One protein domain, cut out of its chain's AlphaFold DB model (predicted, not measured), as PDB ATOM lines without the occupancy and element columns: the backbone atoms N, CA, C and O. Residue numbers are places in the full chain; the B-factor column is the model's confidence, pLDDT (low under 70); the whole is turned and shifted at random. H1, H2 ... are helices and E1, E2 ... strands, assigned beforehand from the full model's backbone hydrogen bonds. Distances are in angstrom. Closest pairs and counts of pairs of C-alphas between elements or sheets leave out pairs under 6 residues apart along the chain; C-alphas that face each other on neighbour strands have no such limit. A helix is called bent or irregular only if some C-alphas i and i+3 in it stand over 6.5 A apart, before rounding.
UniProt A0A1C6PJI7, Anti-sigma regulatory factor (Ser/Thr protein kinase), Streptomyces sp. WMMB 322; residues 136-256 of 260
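What this domain is: This is residues 136 to 256 of the 260 residues of the protein "Anti-sigma regulatory factor (Ser/Thr protein kinase)" of Streptomyces sp. WMMB 322 (UniProt A0A1C6PJI7). A twisted sheet of four antiparallel strands is covered on one face by H1 and the two arms of the bent helix H2, with no named helix over the other face. H3 lies crosswise at one end of the strands, reached by a long link, residues 225 to 244, that runs the length of the sheet past the E2 edge. The printed part has 121 residues, with named elements in the chain order E1 E2 H1 H2 E3 E4 H3, three helices and four strands, of mixed class. The sheet's order is E2 E1 E4 E3. The whole is compact, with a radius of gyration of the C-alphas of 14.5 A and spans of 39 by 33 by 25 A.

How they stand to each other: In the sheet, E1, residues 136 to 144, and E4, residues 213 to 224, are inner strands and antiparallel neighbours, with N 139 and O 220 2.8 A apart. E2, residues 147 to 154, is an edge strand and forms a hairpin with E1; N 140 and O 152 are 2.8 A apart. E3, residues 204 to 210, is the other edge strand and forms a hairpin with E4; N 206 and O 217 are 3.0 A apart. E4 bends by 58 degrees at residue 221. H1, residues 157 to 172, is on the sheet over E1 and E4, at a height over the sheet of 8.3 A. Its closest C-alphas to E4 are those of Val 164 and Trp 217, 6.4 A apart. H2, residues 177 to 199, was assigned as one helix by its hydrogen bonds but is bent: C-alphas 188 and 191 are 6.9 A apart. Its arms are H2a, residues 177 to 188, and H2b, residues 191 to 199, at a steep tilt of 56 degrees. With residues 165 to 172 alone, H1 touches H2a in a helical hairpin, a shallow tilt of 18 degrees, opposite ways; the closest C-alphas, of Ala 172 and Tyr 180, are 4.8 A apart. With residues 157 to 161 alone, H1 touches H2b, where the C-alphas of Pro 157 and Leu 198 are closest, at 5.9 A. H3, residues 245 to 254, runs across the strands, at 87 degrees to E1 on the local plane, and is apart from H1, H2a and H2b. Every O i to N i+4 pair is within hydrogen-bond range in H1, H2a, H2b and H3.

Where its parts are: E1 begins at C-alpha 136, (-9.436, -30.596, -13.471), and measures 26.7 A; E2 measures 20.8 A, E3 20.4 A and E4 31.7 A. H1 measures 22.0 A, H2a 16.3 A, H2b 12.2 A and H3 14.6 A. H3 ends at C-alpha 254, (-3.705, -62.139, -8.673).

The domain as a whole: The two C-alphas farthest apart, of Glu 177 and Leu 227, are 42.8 A from each other. The printed part has no cut, and the link from E4 to H3 is long. The mean pLDDT of the printed part is 71.4; residues 136, 155 and 223 to 256 are under 70.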
ATOM      1  N   HIS A 136      -9.101 -29.547 -12.527       66.00
ATOM      2  CA  HIS A 136      -9.436 -30.596 -13.471       66.00
ATOM      3  C   HIS A 136      -8.109 -31.236 -13.858       66.00
ATOM      4  O   HIS A 136      -7.231 -30.562 -14.390       66.00
ATOM      5  N   GLY A 137      -7.937 -32.496 -13.493       75.94
ATOM      6  CA  GLY A 137      -6.774 -33.290 -13.852       75.94
ATOM      7  C   GLY A 137      -7.217 -34.662 -14.326       75.94
ATOM      8  O   GLY A 137      -8.405 -34.912 -14.539       75.94
ATOM      9  N   TYR A 138      -6.263 -35.562 -14.487       82.88
ATOM     10  CA  TYR A 138      -6.499 -36.887 -15.031       82.88
ATOM     11  C   TYR A 138      -5.861 -37.925 -14.116       82.88
ATOM     12  O   TYR A 138      -4.695 -37.812 -13.751       82.88
ATOM     13  N   TRP A 139      -6.636 -38.936 -13.733       86.25
ATOM     14  CA  TRP A 139      -6.126 -40.114 -13.044       86.25
ATOM     15  C   TRP A 139      -5.790 -41.172 -14.085       86.25
ATOM     16  O   TRP A 139      -6.694 -41.698 -14.744       86.25
ATOM     17  N   CYS A 140      -4.508 -41.483 -14.211       86.38
ATOM     18  CA  CYS A 140      -4.016 -42.585 -15.016       86.38
ATOM     19  C   CYS A 140      -3.765 -43.801 -14.129       86.38
ATOM     20  O   CYS A 140      -3.178 -43.695 -13.052       86.38
ATOM     21  N   GLU A 141      -4.162 -44.975 -14.596       88.00
ATOM     22  CA  GLU A 141      -3.899 -46.244 -13.929       88.00
ATOM     23  C   GLU A 141      -3.502 -47.293 -14.957       88.00
ATOM     24  O   GLU A 141      -4.092 -47.363 -16.030       88.00
ATOM     25  N   CYS A 142      -2.498 -48.099 -14.629       90.00
ATOM     26  CA  CYS A 142      -2.122 -49.285 -15.380       90.00
ATOM     27  C   CYS A 142      -2.456 -50.505 -14.524       90.00
ATOM     28  O   CYS A 142      -2.084 -50.561 -13.346       90.00
ATOM     29  N   THR A 143      -3.152 -51.473 -15.109       88.25
ATOM     30  CA  THR A 143      -3.548 -52.726 -14.466       88.25
ATOM     31  C   THR A 143      -3.092 -53.919 -15.297       88.25
ATOM     32  O   THR A 143      -3.022 -53.831 -16.518       88.25
ATOM     33  N   VAL A 144      -2.777 -55.030 -14.632       88.19
ATOM     34  CA  VAL A 144      -2.429 -56.324 -15.230       88.19
ATOM     35  C   VAL A 144      -3.403 -57.353 -14.676       88.19
ATOM     36  O   VAL A 144      -3.444 -57.560 -13.463       88.19
ATOM     37  N   ASN A 145      -4.220 -57.971 -15.531       86.94
ATOM     38  CA  ASN A 145      -5.278 -58.912 -15.138       86.94
ATOM     39  C   ASN A 145      -6.191 -58.362 -14.018       86.94
ATOM     40  O   ASN A 145      -6.611 -59.087 -13.120       86.94
ATOM     41  N   GLY A 146      -6.455 -57.049 -14.032       77.19
ATOM     42  CA  GLY A 146      -7.243 -56.344 -13.013       77.19
ATOM     43  C   GLY A 146      -6.484 -55.961 -11.733       77.19
ATOM     44  O   GLY A 146      -7.018 -55.218 -10.911       77.19
ATOM     45  N   GLY A 147      -5.236 -56.404 -11.558       76.44
ATOM     46  CA  GLY A 147      -4.355 -55.966 -10.476       76.44
ATOM     47  C   GLY A 147      -3.655 -54.652 -10.817       76.44
ATOM     48  O   GLY A 147      -3.116 -54.501 -11.909       76.44
ATOM     49  N   LYS A 148      -3.630 -53.685  -9.894       80.44
ATOM     50  CA  LYS A 148      -2.978 -52.389 -10.126       80.44
ATOM     51  C   LYS A 148      -1.458 -52.540 -10.227       80.44
ATOM     52  O   LYS A 148      -0.813 -52.940  -9.262       80.44
ATOM     53  N   LEU A 149      -0.904 -52.147 -11.370       79.56
ATOM     54  CA  LEU A 149       0.533 -52.092 -11.618       79.56
ATOM     55  C   LEU A 149       1.105 -50.708 -11.287       79.56
ATOM     56  O   LEU A 149       2.160 -50.612 -10.676       79.56
ATOM     57  N   GLY A 150       0.404 -49.628 -11.635       75.88
ATOM     58  CA  GLY A 150       0.873 -48.265 -11.373       75.88
ATOM     59  C   GLY A 150      -0.218 -47.219 -11.548       75.88
ATOM     60  O   GLY A 150      -1.273 -47.500 -12.114       75.88
ATOM     61  N   SER A 151       0.020 -46.009 -11.049       80.38
ATOM     62  CA  SER A 151      -0.867 -44.865 -11.277       80.38
ATOM     63  C   SER A 151      -0.101 -43.561 -11.385       80.38
ATOM     64  O   SER A 151       0.997 -43.440 -10.843       80.38
ATOM     65  N   PHE A 152      -0.715 -42.586 -12.045       74.88
ATOM     66  CA  PHE A 152      -0.152 -41.263 -12.241       74.88
ATOM     67  C   PHE A 152      -1.252 -40.200 -12.250       74.88
ATOM     68  O   PHE A 152      -2.263 -40.349 -12.933       74.88
ATOM     69  N   ASP A 153      -1.038 -39.132 -11.488       73.19
ATOM     70  CA  ASP A 153      -1.885 -37.942 -11.486       73.19
ATOM     71  C   ASP A 153      -1.353 -36.948 -12.522       73.19
ATOM     72  O   ASP A 153      -0.278 -36.377 -12.339       73.19
ATOM     73  N   ALA A 154      -2.108 -36.714 -13.591       74.06
ATOM     74  CA  ALA A 154      -1.758 -35.758 -14.631       74.06
ATOM     75  C   ALA A 154      -2.554 -34.453 -14.505       74.06
ATOM     76  O   ALA A 154      -3.720 -34.432 -14.103       74.06
ATOM     77  N   THR A 155      -1.923 -33.344 -14.872       69.31
ATOM     78  CA  THR A 155      -2.502 -31.997 -14.793       69.31
ATOM     79  C   THR A 155      -3.137 -31.537 -16.101       69.31
ATOM     80  O   THR A 155      -3.901 -30.578 -16.094       69.31
ATOM     81  N   ASP A 156      -2.855 -32.236 -17.200       72.44
ATOM     82  CA  ASP A 156      -3.397 -31.996 -18.536       72.44
ATOM     83  C   ASP A 156      -3.468 -33.315 -19.345       72.44
ATOM     84  O   ASP A 156      -2.777 -34.286 -19.001       72.44
ATOM     85  N   PRO A 157      -4.320 -33.390 -20.389       78.06
ATOM     86  CA  PRO A 157      -4.468 -34.581 -21.229       78.06
ATOM     87  C   PRO A 157      -3.160 -35.047 -21.870       78.06
ATOM     88  O   PRO A 157      -2.921 -36.251 -21.997       78.06
ATOM     89  N   GLU A 158      -2.318 -34.106 -22.298       79.69
ATOM     90  CA  GLU A 158      -1.061 -34.403 -22.968       79.69
ATOM     91  C   GLU A 158      -0.106 -35.126 -22.020       79.69
ATOM     92  O   GLU A 158       0.479 -36.138 -22.402       79.69
ATOM     93  N   GLN A 159       0.024 -34.660 -20.780       73.12
ATOM     94  CA  GLN A 159       0.815 -35.311 -19.740       73.12
ATOM     95  C   GLN A 159       0.265 -36.708 -19.409       73.12
ATOM     96  O   GLN A 159       1.038 -37.660 -19.269       73.12
ATOM     97  N   ALA A 160      -1.061 -36.856 -19.351       82.12
ATOM     98  CA  ALA A 160      -1.727 -38.126 -19.084       82.12
ATOM     99  C   ALA A 160      -1.413 -39.182 -20.159       82.12
ATOM    100  O   ALA A 160      -0.929 -40.275 -19.851       82.12
ATOM    101  N   LEU A 161      -1.611 -38.837 -21.437       84.94
ATOM    102  CA  LEU A 161      -1.332 -39.742 -22.557       84.94
ATOM    103  C   LEU A 161       0.152 -40.010 -22.749       84.94
ATOM    104  O   LEU A 161       0.529 -41.088 -23.208       84.94
ATOM    105  N   ARG A 162       1.002 -39.059 -22.374       78.19
ATOM    106  CA  ARG A 162       2.448 -39.247 -22.392       78.19
ATOM    107  C   ARG A 162       2.876 -40.314 -21.388       78.19
ATOM    108  O   ARG A 162       3.668 -41.181 -21.747       78.19
ATOM    109  N   TRP A 163       2.299 -40.328 -20.184       83.19
ATOM    110  CA  TRP A 163       2.519 -41.413 -19.224       83.19
ATOM    111  C   TRP A 163       2.024 -42.768 -19.757       83.19
ATOM    112  O   TRP A 163       2.754 -43.762 -19.682       83.19
ATOM    113  N   VAL A 164       0.823 -42.806 -20.353       86.38
ATOM    114  CA  VAL A 164       0.265 -44.026 -20.968       86.38
ATOM    115  C   VAL A 164       1.195 -44.552 -22.053       86.38
ATOM    116  O   VAL A 164       1.624 -45.694 -21.973       86.38
ATOM    117  N   ARG A 165       1.580 -43.714 -23.020       85.69
ATOM    118  CA  ARG A 165       2.486 -44.080 -24.115       85.69
ATOM    119  C   ARG A 165       3.807 -44.643 -23.601       85.69
ATOM    120  O   ARG A 165       4.248 -45.684 -24.076       85.69
ATOM    121  N   THR A 166       4.448 -43.954 -22.661       73.50
ATOM    122  CA  THR A 166       5.774 -44.343 -22.164       73.50
ATOM    123  C   THR A 166       5.725 -45.672 -21.426       73.50
ATOM    124  O   THR A 166       6.533 -46.555 -21.705       73.50
ATOM    125  N   SER A 167       4.760 -45.845 -20.522       81.31
ATOM    126  CA  SER A 167       4.598 -47.102 -19.785       81.31
ATOM    127  C   SER A 167       4.161 -48.258 -20.694       81.31
ATOM    128  O   SER A 167       4.685 -49.361 -20.563       81.31
ATOM    129  N   LEU A 168       3.284 -47.999 -21.665       85.75
ATOM    130  CA  LEU A 168       2.859 -48.961 -22.682       85.75
ATOM    131  C   LEU A 168       4.027 -49.449 -23.538       85.75
ATOM    132  O   LEU A 168       4.219 -50.655 -23.649       85.75
ATOM    133  N   MET A 169       4.853 -48.548 -24.074       82.69
ATOM    134  CA  MET A 169       6.013 -48.946 -24.880       82.69
ATOM    135  C   MET A 169       7.082 -49.651 -24.037       82.69
ATOM    136  O   MET A 169       7.663 -50.644 -24.474       82.69
ATOM    137  N   MET A 170       7.315 -49.190 -22.805       75.94
ATOM    138  CA  MET A 170       8.244 -49.838 -21.877       75.94
ATOM    139  C   MET A 170       7.840 -51.289 -21.597       75.94
ATOM    140  O   MET A 170       8.683 -52.179 -21.664       75.94
ATOM    141  N   ILE A 171       6.559 -51.534 -21.317       78.62
ATOM    142  CA  ILE A 171       6.049 -52.878 -21.041       78.62
ATOM    143  C   ILE A 171       6.050 -53.720 -22.321       78.62
ATOM    144  O   ILE A 171       6.596 -54.821 -22.314       78.62
ATOM    145  N   ALA A 172       5.532 -53.194 -23.433       78.88
ATOM    146  CA  ALA A 172       5.396 -53.938 -24.683       78.88
ATOM    147  C   ALA A 172       6.740 -54.402 -25.271       78.88
ATOM    148  O   ALA A 172       6.823 -55.519 -25.762       78.88
ATOM    149  N   THR A 173       7.814 -53.609 -25.146       76.56
ATOM    150  CA  THR A 173       9.172 -54.021 -25.582       76.56
ATOM    151  C   THR A 173       9.764 -55.188 -24.787       76.56
ATOM    152  O   THR A 173      10.790 -55.736 -25.178       76.56
ATOM    153  N   SER A 174       9.155 -55.559 -23.659       78.25
ATOM    154  CA  SER A 174       9.551 -56.719 -22.850       78.25
ATOM    155  C   SER A 174       8.638 -57.939 -23.019       78.25
ATOM    156  O   SER A 174       8.861 -58.955 -22.360       78.25
ATOM    157  N   LEU A 175       7.612 -57.828 -23.871       82.38
ATOM    158  CA  LEU A 175       6.671 -58.894 -24.219       82.38
ATOM    159  C   LEU A 175       7.036 -59.492 -25.594       82.38
ATOM    160  O   LEU A 175       8.205 -59.481 -25.979       82.38
ATOM    161  N   ASP A 176       6.055 -60.042 -26.313       80.62
ATOM    162  CA  ASP A 176       6.220 -60.564 -27.667       80.62
ATOM    163  C   ASP A 176       5.985 -59.516 -28.775       80.62
ATOM    164  O   ASP A 176       5.586 -58.367 -28.550       80.62
ATOM    165  N   GLU A 177       6.238 -59.952 -30.007       81.00
ATOM    166  CA  GLU A 177       6.094 -59.165 -31.233       81.00
ATOM    167  C   GLU A 177       4.651 -58.673 -31.465       81.00
ATOM    168  O   GLU A 177       4.436 -57.558 -31.947       81.00
ATOM    169  N   ASP A 178       3.643 -59.468 -31.093       85.56
ATOM    170  CA  ASP A 178       2.234 -59.116 -31.287       85.56
ATOM    171  C   ASP A 178       1.787 -58.021 -30.305       85.56
ATOM    172  O   ASP A 178       1.058 -57.095 -30.685       85.56
ATOM    173  N   ALA A 179       2.240 -58.081 -29.050       79.69
ATOM    174  CA  ALA A 179       2.011 -57.048 -28.046       79.69
ATOM    175  C   ALA A 179       2.741 -55.745 -28.402       79.69
ATOM    176  O   ALA A 179       2.161 -54.658 -28.296       79.69
ATOM    177  N   TYR A 180       3.982 -55.841 -28.890       79.69
ATOM    178  CA  TYR A 180       4.735 -54.692 -29.389       79.69
ATOM    179  C   TYR A 180       4.040 -54.022 -30.580       79.69
ATOM    180  O   TYR A 180       3.874 -52.800 -30.602       79.69
ATOM    181  N   ARG A 181       3.517 -54.806 -31.527       85.19
ATOM    182  CA  ARG A 181       2.765 -54.285 -32.675       85.19
ATOM    183  C   ARG A 181       1.459 -53.604 -32.274       85.19
ATOM    184  O   ARG A 181       1.135 -52.544 -32.805       85.19
ATOM    185  N   GLN A 182       0.712 -54.168 -31.321       88.19
ATOM    186  CA  GLN A 182      -0.476 -53.514 -30.753       88.19
ATOM    187  C   GLN A 182      -0.121 -52.149 -30.144       88.19
ATOM    188  O   GLN A 182      -0.816 -51.157 -30.384       88.19
ATOM    189  N   ALA A 183       0.989 -52.087 -29.408       82.31
ATOM    190  CA  ALA A 183       1.487 -50.863 -28.798       82.31
ATOM    191  C   ALA A 183       1.925 -49.807 -29.835       82.31
ATOM    192  O   ALA A 183       1.586 -48.625 -29.703       82.31
ATOM    193  N   GLN A 184       2.619 -50.225 -30.899       79.75
ATOM    194  CA  GLN A 184       2.988 -49.350 -32.015       79.75
ATOM    195  C   GLN A 184       1.757 -48.804 -32.749       79.75
ATOM    196  O   GLN A 184       1.683 -47.601 -32.998       79.75
ATOM    197  N   ASN A 185       0.762 -49.648 -33.038       86.62
ATOM    198  CA  ASN A 185      -0.473 -49.229 -33.704       86.62
ATOM    199  C   ASN A 185      -1.210 -48.151 -32.899       86.62
ATOM    200  O   ASN A 185      -1.615 -47.125 -33.446       86.62
ATOM    201  N   TRP A 186      -1.337 -48.340 -31.582       90.50
ATOM    202  CA  TRP A 186      -1.937 -47.320 -30.725       90.50
ATOM    203  C   TRP A 186      -1.099 -46.035 -30.681       90.50
ATOM    204  O   TRP A 186      -1.650 -44.935 -30.694       90.50
ATOM    205  N   THR A 187       0.231 -46.155 -30.676       77.06
ATOM    206  CA  THR A 187       1.137 -44.997 -30.675       77.06
ATOM    207  C   THR A 187       1.008 -44.157 -31.945       77.06
ATOM    208  O   THR A 187       1.080 -42.932 -31.858       77.06
ATOM    209  N   SER A 188       0.786 -44.797 -33.093       70.19
ATOM    210  CA  SER A 188       0.629 -44.126 -34.387       70.19
ATOM    211  C   SER A 188      -0.755 -43.497 -34.557       70.19
ATOM    212  O   SER A 188      -0.853 -42.311 -34.864       70.19
ATOM    213  N   ASP A 189      -1.823 -44.260 -34.301       79.81
ATOM    214  CA  ASP A 189      -3.180 -43.865 -34.707       79.81
ATOM    215  C   ASP A 189      -4.127 -43.590 -33.526       79.81
ATOM    216  O   ASP A 189      -5.111 -42.860 -33.661       79.81
ATOM    217  N   GLY A 190      -3.840 -44.153 -32.350       80.94
ATOM    218  CA  GLY A 190      -4.720 -44.113 -31.176       80.94
ATOM    219  C   GLY A 190      -4.574 -42.867 -30.298       80.94
ATOM    220  O   GLY A 190      -5.511 -42.512 -29.582       80.94
ATOM    221  N   GLN A 191      -3.441 -42.161 -30.367       82.06
ATOM    222  CA  GLN A 191      -3.159 -41.025 -29.474       82.06
ATOM    223  C   GLN A 191      -4.040 -39.810 -29.745       82.06
ATOM    224  O   GLN A 191      -4.534 -39.183 -28.811       82.06
ATOM    225  N   LEU A 192      -4.245 -39.459 -31.017       77.75
ATOM    226  CA  LEU A 192      -5.004 -38.263 -31.374       77.75
ATOM    227  C   LEU A 192      -6.502 -38.386 -31.021       77.75
ATOM    228  O   LEU A 192      -7.044 -37.436 -30.452       77.75
ATOM    229  N   PRO A 193      -7.187 -39.515 -31.301       88.62
ATOM    230  CA  PRO A 193      -8.545 -39.747 -30.810       88.62
ATOM    231  C   PRO A 193      -8.635 -39.722 -29.283       88.62
ATOM    232  O   PRO A 193      -9.511 -39.042 -28.752       88.62
ATOM    233  N   ALA A 194      -7.701 -40.379 -28.586       88.19
ATOM    234  CA  ALA A 194      -7.690 -40.397 -27.126       88.19
ATOM    235  C   ALA A 194      -7.509 -38.985 -26.542       88.19
ATOM    236  O   ALA A 194      -8.203 -38.597 -25.607       88.19
ATOM    237  N   LEU A 195      -6.633 -38.169 -27.136       80.25
ATOM    238  CA  LEU A 195      -6.401 -36.793 -26.691       80.25
ATOM    239  C   LEU A 195      -7.671 -35.948 -26.806       80.25
ATOM    240  O   LEU A 195      -8.011 -35.212 -25.882       80.25
ATOM    241  N   ARG A 196      -8.392 -36.081 -27.926       81.38
ATOM    242  CA  ARG A 196      -9.672 -35.390 -28.140       81.38
ATOM    243  C   ARG A 196     -10.708 -35.816 -27.109       81.38
ATOM    244  O   ARG A 196     -11.323 -34.961 -26.489       81.38
ATOM    245  N   ALA A 197     -10.849 -37.116 -26.875       85.25
ATOM    246  CA  ALA A 197     -11.805 -37.626 -25.907       85.25
ATOM    247  C   ALA A 197     -11.515 -37.137 -24.479       85.25
ATOM    248  O   ALA A 197     -12.437 -36.702 -23.791       85.25
ATOM    249  N   LEU A 198     -10.245 -37.120 -24.059       85.38
ATOM    250  CA  LEU A 198      -9.834 -36.563 -22.766       85.38
ATOM    251  C   LEU A 198     -10.093 -35.051 -22.667       85.38
ATOM    252  O   LEU A 198     -10.463 -34.561 -21.597       85.38
ATOM    253  N   HIS A 199      -9.914 -34.313 -23.767       79.06
ATOM    254  CA  HIS A 199     -10.243 -32.887 -23.841       79.06
ATOM    255  C   HIS A 199     -11.755 -32.642 -23.720       79.06
ATOM    256  O   HIS A 199     -12.181 -31.710 -23.044       79.06
ATOM    257  N   ASP A 200     -12.561 -33.537 -24.293       80.31
ATOM    258  CA  ASP A 200     -14.024 -33.530 -24.203       80.31
ATOM    259  C   ASP A 200     -14.548 -34.029 -22.839       80.31
ATOM    260  O   ASP A 200     -15.758 -34.097 -22.620       80.31
ATOM    261  N   GLY A 201     -13.657 -34.377 -21.902       80.44
ATOM    262  CA  GLY A 201     -14.021 -34.850 -20.566       80.44
ATOM    263  C   GLY A 201     -14.453 -36.319 -20.514       80.44
ATOM    264  O   GLY A 201     -15.065 -36.740 -19.531       80.44
ATOM    265  N   ASN A 202     -14.114 -37.112 -21.527       88.50
ATOM    266  CA  ASN A 202     -14.343 -38.553 -21.545       88.50
ATOM    267  C   ASN A 202     -13.132 -39.311 -20.991       88.50
ATOM    268  O   ASN A 202     -12.006 -38.820 -21.027       88.50
ATOM    269  N   SER A 203     -13.361 -40.512 -20.462       91.44
ATOM    270  CA  SER A 203     -12.287 -41.429 -20.072       91.44
ATOM    271  C   SER A 203     -11.824 -42.261 -21.258       91.44
ATOM    272  O   SER A 203     -12.653 -42.753 -22.018       91.44
ATOM    273  N   GLU A 204     -10.526 -42.516 -21.327       95.31
ATOM    274  CA  GLU A 204      -9.900 -43.309 -22.375       95.31
ATOM    275  C   GLU A 204      -9.232 -44.554 -21.816       95.31
ATOM    276  O   GLU A 204      -8.807 -44.601 -20.658       95.31
ATOM    277  N   THR A 205      -9.167 -45.600 -22.635       94.62
ATOM    278  CA  THR A 205      -8.541 -46.864 -22.255       94.62
ATOM    279  C   THR A 205      -7.821 -47.490 -23.436       94.62
ATOM    280  O   THR A 205      -8.362 -47.572 -24.535       94.62
ATOM    281  N   VAL A 206      -6.604 -47.966 -23.191       95.25
ATOM    282  CA  VAL A 206      -5.852 -48.807 -24.122       95.25
ATOM    283  C   VAL A 206      -5.520 -50.119 -23.435       95.25
ATOM    284  O   VAL A 206      -5.140 -50.138 -22.267       95.25
ATOM    285  N   THR A 207      -5.668 -51.215 -24.170       94.38
ATOM    286  CA  THR A 207      -5.389 -52.561 -23.679       94.38
ATOM    287  C   THR A 207      -4.494 -53.274 -24.674       94.38
ATOM    288  O   THR A 207      -4.797 -53.277 -25.867       94.38
ATOM    289  N   ILE A 208      -3.433 -53.906 -24.180       93.06
ATOM    290  CA  ILE A 208      -2.651 -54.879 -24.947       93.06
ATOM    291  C   ILE A 208      -2.896 -56.272 -24.371       93.06
ATOM    292  O   ILE A 208      -3.017 -56.445 -23.154       93.06
ATOM    293  N   LYS A 209      -2.989 -57.263 -25.255       89.00
ATOM    294  CA  LYS A 209      -3.154 -58.671 -24.879       89.00
ATOM    295  C   LYS A 209      -1.918 -59.457 -25.266       89.00
ATOM    296  O   LYS A 209      -1.464 -59.341 -26.402       89.00
ATOM    297  N   HIS A 210      -1.432 -60.259 -24.326       83.56
ATOM    298  CA  HIS A 210      -0.285 -61.140 -24.485       83.56
ATOM    299  C   HIS A 210      -0.579 -62.484 -23.816       83.56
ATOM    300  O   HIS A 210      -0.682 -62.552 -22.592       83.56
ATOM    301  N   GLU A 211      -0.729 -63.549 -24.602       85.94
ATOM    302  CA  GLU A 211      -1.121 -64.879 -24.118       85.94
ATOM    303  C   GLU A 211      -2.356 -64.846 -23.184       85.94
ATOM    304  O   GLU A 211      -3.479 -64.623 -23.635       85.94
ATOM    305  N   THR A 212      -2.156 -65.069 -21.878       83.94
ATOM    306  CA  THR A 212      -3.189 -65.035 -20.823       83.94
ATOM    307  C   THR A 212      -3.209 -63.725 -20.031       83.94
ATOM    308  O   THR A 212      -4.017 -63.564 -19.121       83.94
ATOM    309  N   THR A 213      -2.319 -62.794 -20.365       81.44
ATOM    310  CA  THR A 213      -2.131 -61.522 -19.673       81.44
ATOM    311  C   THR A 213      -2.797 -60.388 -20.446       81.44
ATOM    312  O   THR A 213      -2.518 -60.153 -21.622       81.44
ATOM    313  N   GLU A 214      -3.671 -59.653 -19.768       91.38
ATOM    314  CA  GLU A 214      -4.288 -58.421 -20.246       91.38
ATOM    315  C   GLU A 214      -3.713 -57.245 -19.458       91.38
ATOM    316  O   GLU A 214      -3.772 -57.227 -18.226       91.38
ATOM    317  N   ILE A 215      -3.136 -56.271 -20.163       92.50
ATOM    318  CA  ILE A 215      -2.579 -55.064 -19.551       92.50
ATOM    319  C   ILE A 215      -3.370 -53.870 -20.058       92.50
ATOM    320  O   ILE A 215      -3.455 -53.645 -21.267       92.50
ATOM    321  N   THR A 216      -3.945 -53.109 -19.133       94.50
ATOM    322  CA  THR A 216      -4.887 -52.034 -19.433       94.50
ATOM    323  C   THR A 216      -4.444 -50.738 -18.784       94.50
ATOM    324  O   THR A 216      -4.250 -50.677 -17.569       94.50
ATOM    325  N   TRP A 217      -4.345 -49.686 -19.591       95.88
ATOM    326  CA  TRP A 217      -4.152 -48.318 -19.137       95.88
ATOM    327  C   TRP A 217      -5.462 -47.567 -19.254       95.88
ATOM    328  O   TRP A 217      -6.006 -47.441 -20.348       95.88
ATOM    329  N   THR A 218      -5.933 -47.018 -18.145       93.69
ATOM    330  CA  THR A 218      -7.124 -46.178 -18.094       93.69
ATOM    331  C   THR A 218      -6.720 -44.770 -17.707       93.69
ATOM    332  O   THR A 218      -6.017 -44.569 -16.722       93.69
ATOM    333  N   THR A 219      -7.193 -43.787 -18.467       92.75
ATOM    334  CA  THR A 219      -7.062 -42.365 -18.152       92.75
ATOM    335  C   THR A 219      -8.451 -41.787 -17.977       92.75
ATOM    336  O   THR A 219      -9.262 -41.834 -18.898       92.75
ATOM    337  N   ARG A 220      -8.749 -41.243 -16.799       89.19
ATOM    338  CA  ARG A 220     -10.060 -40.652 -16.511       89.19
ATOM    339  C   ARG A 220      -9.920 -39.209 -16.028       89.19
ATOM    340  O   ARG A 220      -9.100 -38.963 -15.143       89.19
ATOM    341  N   PRO A 221     -10.721 -38.269 -16.552       86.06
ATOM    342  CA  PRO A 221     -10.814 -36.928 -15.993       86.06
ATOM    343  C   PRO A 221     -11.353 -36.997 -14.565       86.06
ATOM    344  O   PRO A 221     -12.299 -37.733 -14.274       86.06
ATOM    345  N   VAL A 222     -10.753 -36.232 -13.665       78.19
ATOM    346  CA  VAL A 222     -11.149 -36.153 -12.261       78.19
ATOM    347  C   VAL A 222     -11.041 -34.711 -11.775       78.19
ATOM    348  O   VAL A 222     -10.191 -33.937 -12.216       78.19
ATOM    349  N   SER A 223     -11.913 -34.339 -10.842       68.44
ATOM    350  CA  SER A 223     -11.803 -33.075 -10.120       68.44
ATOM    351  C   SER A 223     -11.098 -33.345  -8.795       68.44
ATOM    352  O   SER A 223     -11.663 -33.991  -7.911       68.44
ATOM    353  N   PHE A 224      -9.860 -32.880  -8.650       53.22
ATOM    354  CA  PHE A 224      -9.100 -33.078  -7.417       53.22
ATOM    355  C   PHE A 224      -9.417 -31.986  -6.382       53.22
ATOM    356  O   PHE A 224      -9.488 -30.798  -6.710       53.22
ATOM    357  N   LEU A 225      -9.547 -32.372  -5.105       39.81
ATOM    358  CA  LEU A 225      -9.424 -31.435  -3.981       39.81
ATOM    359  C   LEU A 225      -7.926 -31.142  -3.748       39.81
ATOM    360  O   LEU A 225      -7.142 -32.091  -3.765       39.81
ATOM    361  N   PRO A 226      -7.502 -29.890  -3.476       39.75
ATOM    362  CA  PRO A 226      -6.082 -29.489  -3.481       39.75
ATOM    363  C   PRO A 226      -5.164 -30.129  -2.415       39.75
ATOM    364  O   PRO A 226      -4.041 -29.667  -2.242       39.75
ATOM    365  N   LEU A 227      -5.619 -31.133  -1.657       35.91
ATOM    366  CA  LEU A 227      -4.971 -31.600  -0.423       35.91
ATOM    367  C   LEU A 227      -4.849 -33.126  -0.267       35.91
ATOM    368  O   LEU A 227      -4.413 -33.586   0.787       35.91
ATOM    369  N   ALA A 228      -5.176 -33.932  -1.276       36.25
ATOM    370  CA  ALA A 228      -4.754 -35.331  -1.260       36.25
ATOM    371  C   ALA A 228      -3.350 -35.404  -1.866       36.25
ATOM    372  O   ALA A 228      -3.180 -35.096  -3.042       36.25
ATOM    373  N   ASN A 229      -2.352 -35.731  -1.040       38.44
ATOM    374  CA  ASN A 229      -0.971 -35.994  -1.445       38.44
ATOM    375  C   ASN A 229      -0.924 -36.706  -2.802       38.44
ATOM    376  O   ASN A 229      -1.250 -37.889  -2.882       38.44
ATOM    377  N   ARG A 230      -0.492 -35.977  -3.838       49.09
ATOM    378  CA  ARG A 230      -0.095 -36.538  -5.129       49.09
ATOM    379  C   ARG A 230       1.028 -37.517  -4.812       49.09
ATOM    380  O   ARG A 230       2.117 -37.082  -4.435       49.09
ATOM    381  N   GLN A 231       0.754 -38.822  -4.818       44.34
ATOM    382  CA  GLN A 231       1.821 -39.808  -4.684       44.34
ATOM    383  C   GLN A 231       2.708 -39.613  -5.917       44.34
ATOM    384  O   GLN A 231       2.305 -39.961  -7.024       44.34
ATOM    385  N   GLY A 232       3.860 -38.961  -5.715       41.56
ATOM    386  CA  GLY A 232       4.835 -38.669  -6.763       41.56
ATOM    387  C   GLY A 232       5.086 -39.909  -7.602       41.56
ATOM    388  O   GLY A 232       5.079 -41.002  -7.045       41.56
ATOM    389  N   ALA A 233       5.228 -39.720  -8.916       44.41
ATOM    390  CA  ALA A 233       5.315 -40.745  -9.950       44.41
ATOM    391  C   ALA A 233       5.969 -42.052  -9.466       44.41
ATOM    392  O   ALA A 233       7.173 -42.256  -9.607       44.41
ATOM    393  N   ILE A 234       5.169 -42.960  -8.900       39.59
ATOM    394  CA  ILE A 234       5.634 -44.307  -8.596       39.59
ATOM    395  C   ILE A 234       5.464 -45.061  -9.904       39.59
ATOM    396  O   ILE A 234       4.442 -45.704 -10.150       39.59
ATOM    397  N   LEU A 235       6.462 -44.928 -10.779       39.50
ATOM    398  CA  LEU A 235       6.680 -45.964 -11.771       39.50
ATOM    399  C   LEU A 235       6.891 -47.266 -10.986       39.50
ATOM    400  O   LEU A 235       7.644 -47.269 -10.006       39.50
ATOM    401  N   PRO A 236       6.182 -48.349 -11.335       37.16
ATOM    402  CA  PRO A 236       6.333 -49.617 -10.643       37.16
ATOM    403  C   PRO A 236       7.799 -50.039 -10.617       37.16
ATOM    404  O   PRO A 236       8.541 -49.814 -11.570       37.16
ATOM    405  N   THR A 237       8.202 -50.726  -9.553       34.31
ATOM    406  CA  THR A 237       9.545 -51.303  -9.378       34.31
ATOM    407  C   THR A 237       9.976 -52.214 -10.536       34.31
ATOM    408  O   THR A 237      11.166 -52.462 -10.710       34.31
ATOM    409  N   CYS A 238       9.040 -52.669 -11.382       36.41
ATOM    410  CA  CYS A 238       9.341 -53.393 -12.617       36.41
ATOM    411  C   CYS A 238      10.026 -52.535 -13.697       36.41
ATOM    412  O   CYS A 238      10.624 -53.099 -14.607       36.41
ATOM    413  N   ALA A 239       9.991 -51.200 -13.600       38.16
ATOM    414  CA  ALA A 239      10.758 -50.307 -14.471       38.16
ATOM    415  C   ALA A 239      12.279 -50.420 -14.232       38.16
ATOM    416  O   ALA A 239      13.062 -50.153 -15.139       38.16
ATOM    417  N   GLU A 240      12.701 -50.860 -13.040       37.03
ATOM    418  CA  GLU A 240      14.114 -51.101 -12.704       37.03
ATOM    419  C   GLU A 240      14.508 -52.588 -12.777       37.03
ATOM    420  O   GLU A 240      15.687 -52.927 -12.684       37.03
ATOM    421  N   GLN A 241      13.544 -53.500 -12.950       34.47
ATOM    422  CA  GLN A 241      13.758 -54.945 -12.843       34.47
ATOM    423  C   GLN A 241      13.144 -55.674 -14.041       34.47
ATOM    424  O   GLN A 241      12.047 -56.224 -13.977       34.47
ATOM    425  N   HIS A 242      13.869 -55.695 -15.160       37.78
ATOM    426  CA  HIS A 242      13.532 -56.578 -16.271       37.78
ATOM    427  C   HIS A 242      13.913 -58.020 -15.930       37.78
ATOM    428  O   HIS A 242      15.081 -58.396 -15.999       37.78
ATOM    429  N   SER A 243      12.910 -58.840 -15.625       34.19
ATOM    430  CA  SER A 243      12.892 -60.242 -16.039       34.19
ATOM    431  C   SER A 243      11.443 -60.728 -16.100       34.19
ATOM    432  O   SER A 243      10.698 -60.617 -15.126       34.19
ATOM    433  N   THR A 244      11.059 -61.289 -17.248       42.41
ATOM    434  CA  THR A 244       9.752 -61.874 -17.618       42.41
ATOM    435  C   THR A 244       9.115 -62.741 -16.512       42.41
ATOM    436  O   THR A 244       7.900 -62.804 -16.370       42.41
ATOM    437  N   THR A 245       9.939 -63.314 -15.634       40.28
ATOM    438  CA  THR A 245       9.571 -64.115 -14.456       40.28
ATOM    439  C   THR A 245       8.689 -63.387 -13.427       40.28
ATOM    440  O   THR A 245       7.932 -64.031 -12.703       40.28
ATOM    441  N   GLN A 246       8.764 -62.056 -13.333       43.34
ATOM    442  CA  GLN A 246       8.020 -61.287 -12.325       43.34
ATOM    443  C   GLN A 246       6.581 -60.966 -12.771       43.34
ATOM    444  O   GLN A 246       5.686 -60.891 -11.929       43.34
ATOM    445  N   LEU A 247       6.335 -60.876 -14.086       45.12
ATOM    446  CA  LEU A 247       4.987 -60.753 -14.661       45.12
ATOM    447  C   LEU A 247       4.196 -62.063 -14.498       45.12
ATOM    448  O   LEU A 247       3.043 -62.033 -14.066       45.12
ATOM    449  N   ASP A 248       4.852 -63.215 -14.684       45.28
ATOM    450  CA  ASP A 248       4.280 -64.535 -14.371       45.28
ATOM    451  C   ASP A 248       3.974 -64.708 -12.874       45.28
ATOM    452  O   ASP A 248       2.981 -65.333 -12.495       45.28
ATOM    453  N   GLY A 249       4.822 -64.154 -11.997       46.62
ATOM    454  CA  GLY A 249       4.622 -64.184 -10.545       46.62
ATOM    455  C   GLY A 249       3.423 -63.351 -10.081       46.62
ATOM    456  O   GLY A 249       2.659 -63.789  -9.219       46.62
ATOM    457  N   LEU A 250       3.212 -62.182 -10.693       42.97
ATOM    458  CA  LEU A 250       2.072 -61.306 -10.405       42.97
ATOM    459  C   LEU A 250       0.752 -61.880 -10.943       42.97
ATOM    460  O   LEU A 250      -0.272 -61.767 -10.269       42.97
ATOM    461  N   SER A 251       0.784 -62.588 -12.078       39.91
ATOM    462  CA  SER A 251      -0.362 -63.360 -12.584       39.91
ATOM    463  C   SER A 251      -0.801 -64.461 -11.596       39.91
ATOM    464  O   SER A 251      -1.996 -64.638 -11.344       39.91
ATOM    465  N   ARG A 252       0.150 -65.137 -10.927       43.12
ATOM    466  CA  ARG A 252      -0.146 -66.151  -9.889       43.12
ATOM    467  C   ARG A 252      -0.676 -65.555  -8.584       43.12
ATOM    468  O   ARG A 252      -1.598 -66.115  -7.996       43.12
ATOM    469  N   GLN A 253      -0.143 -64.413  -8.139       41.81
ATOM    470  CA  GLN A 253      -0.649 -63.724  -6.941       41.81
ATOM    471  C   GLN A 253      -2.049 -63.130  -7.142       41.81
ATOM    472  O   GLN A 253      -2.852 -63.161  -6.209       41.81
ATOM    473  N   ALA A 254      -2.369 -62.635  -8.341       39.25
ATOM    474  CA  ALA A 254      -3.705 -62.139  -8.673       39.25
ATOM    475  C   ALA A 254      -4.745 -63.267  -8.831       39.25
ATOM    476  O   ALA A 254      -5.926 -63.051  -8.574       39.25
ATOM    477  N   SER A 255      -4.307 -64.482  -9.187       41.12
ATOM    478  CA  SER A 255      -5.177 -65.656  -9.372       41.12
ATOM    479  C   SER A 255      -5.556 -66.384  -8.072       41.12
ATOM    480  O   SER A 255      -6.320 -67.345  -8.110       41.12
ATOM    481  N   GLY A 256      -5.060 -65.948  -6.907       41.19
ATOM    482  CA  GLY A 256      -5.435 -66.545  -5.620       41.19
ATOM    483  C   GLY A 256      -4.954 -67.987  -5.409       41.19
ATOM    484  O   GLY A 256      -5.492 -68.684  -4.551       41.19
TER     485      GLY A 256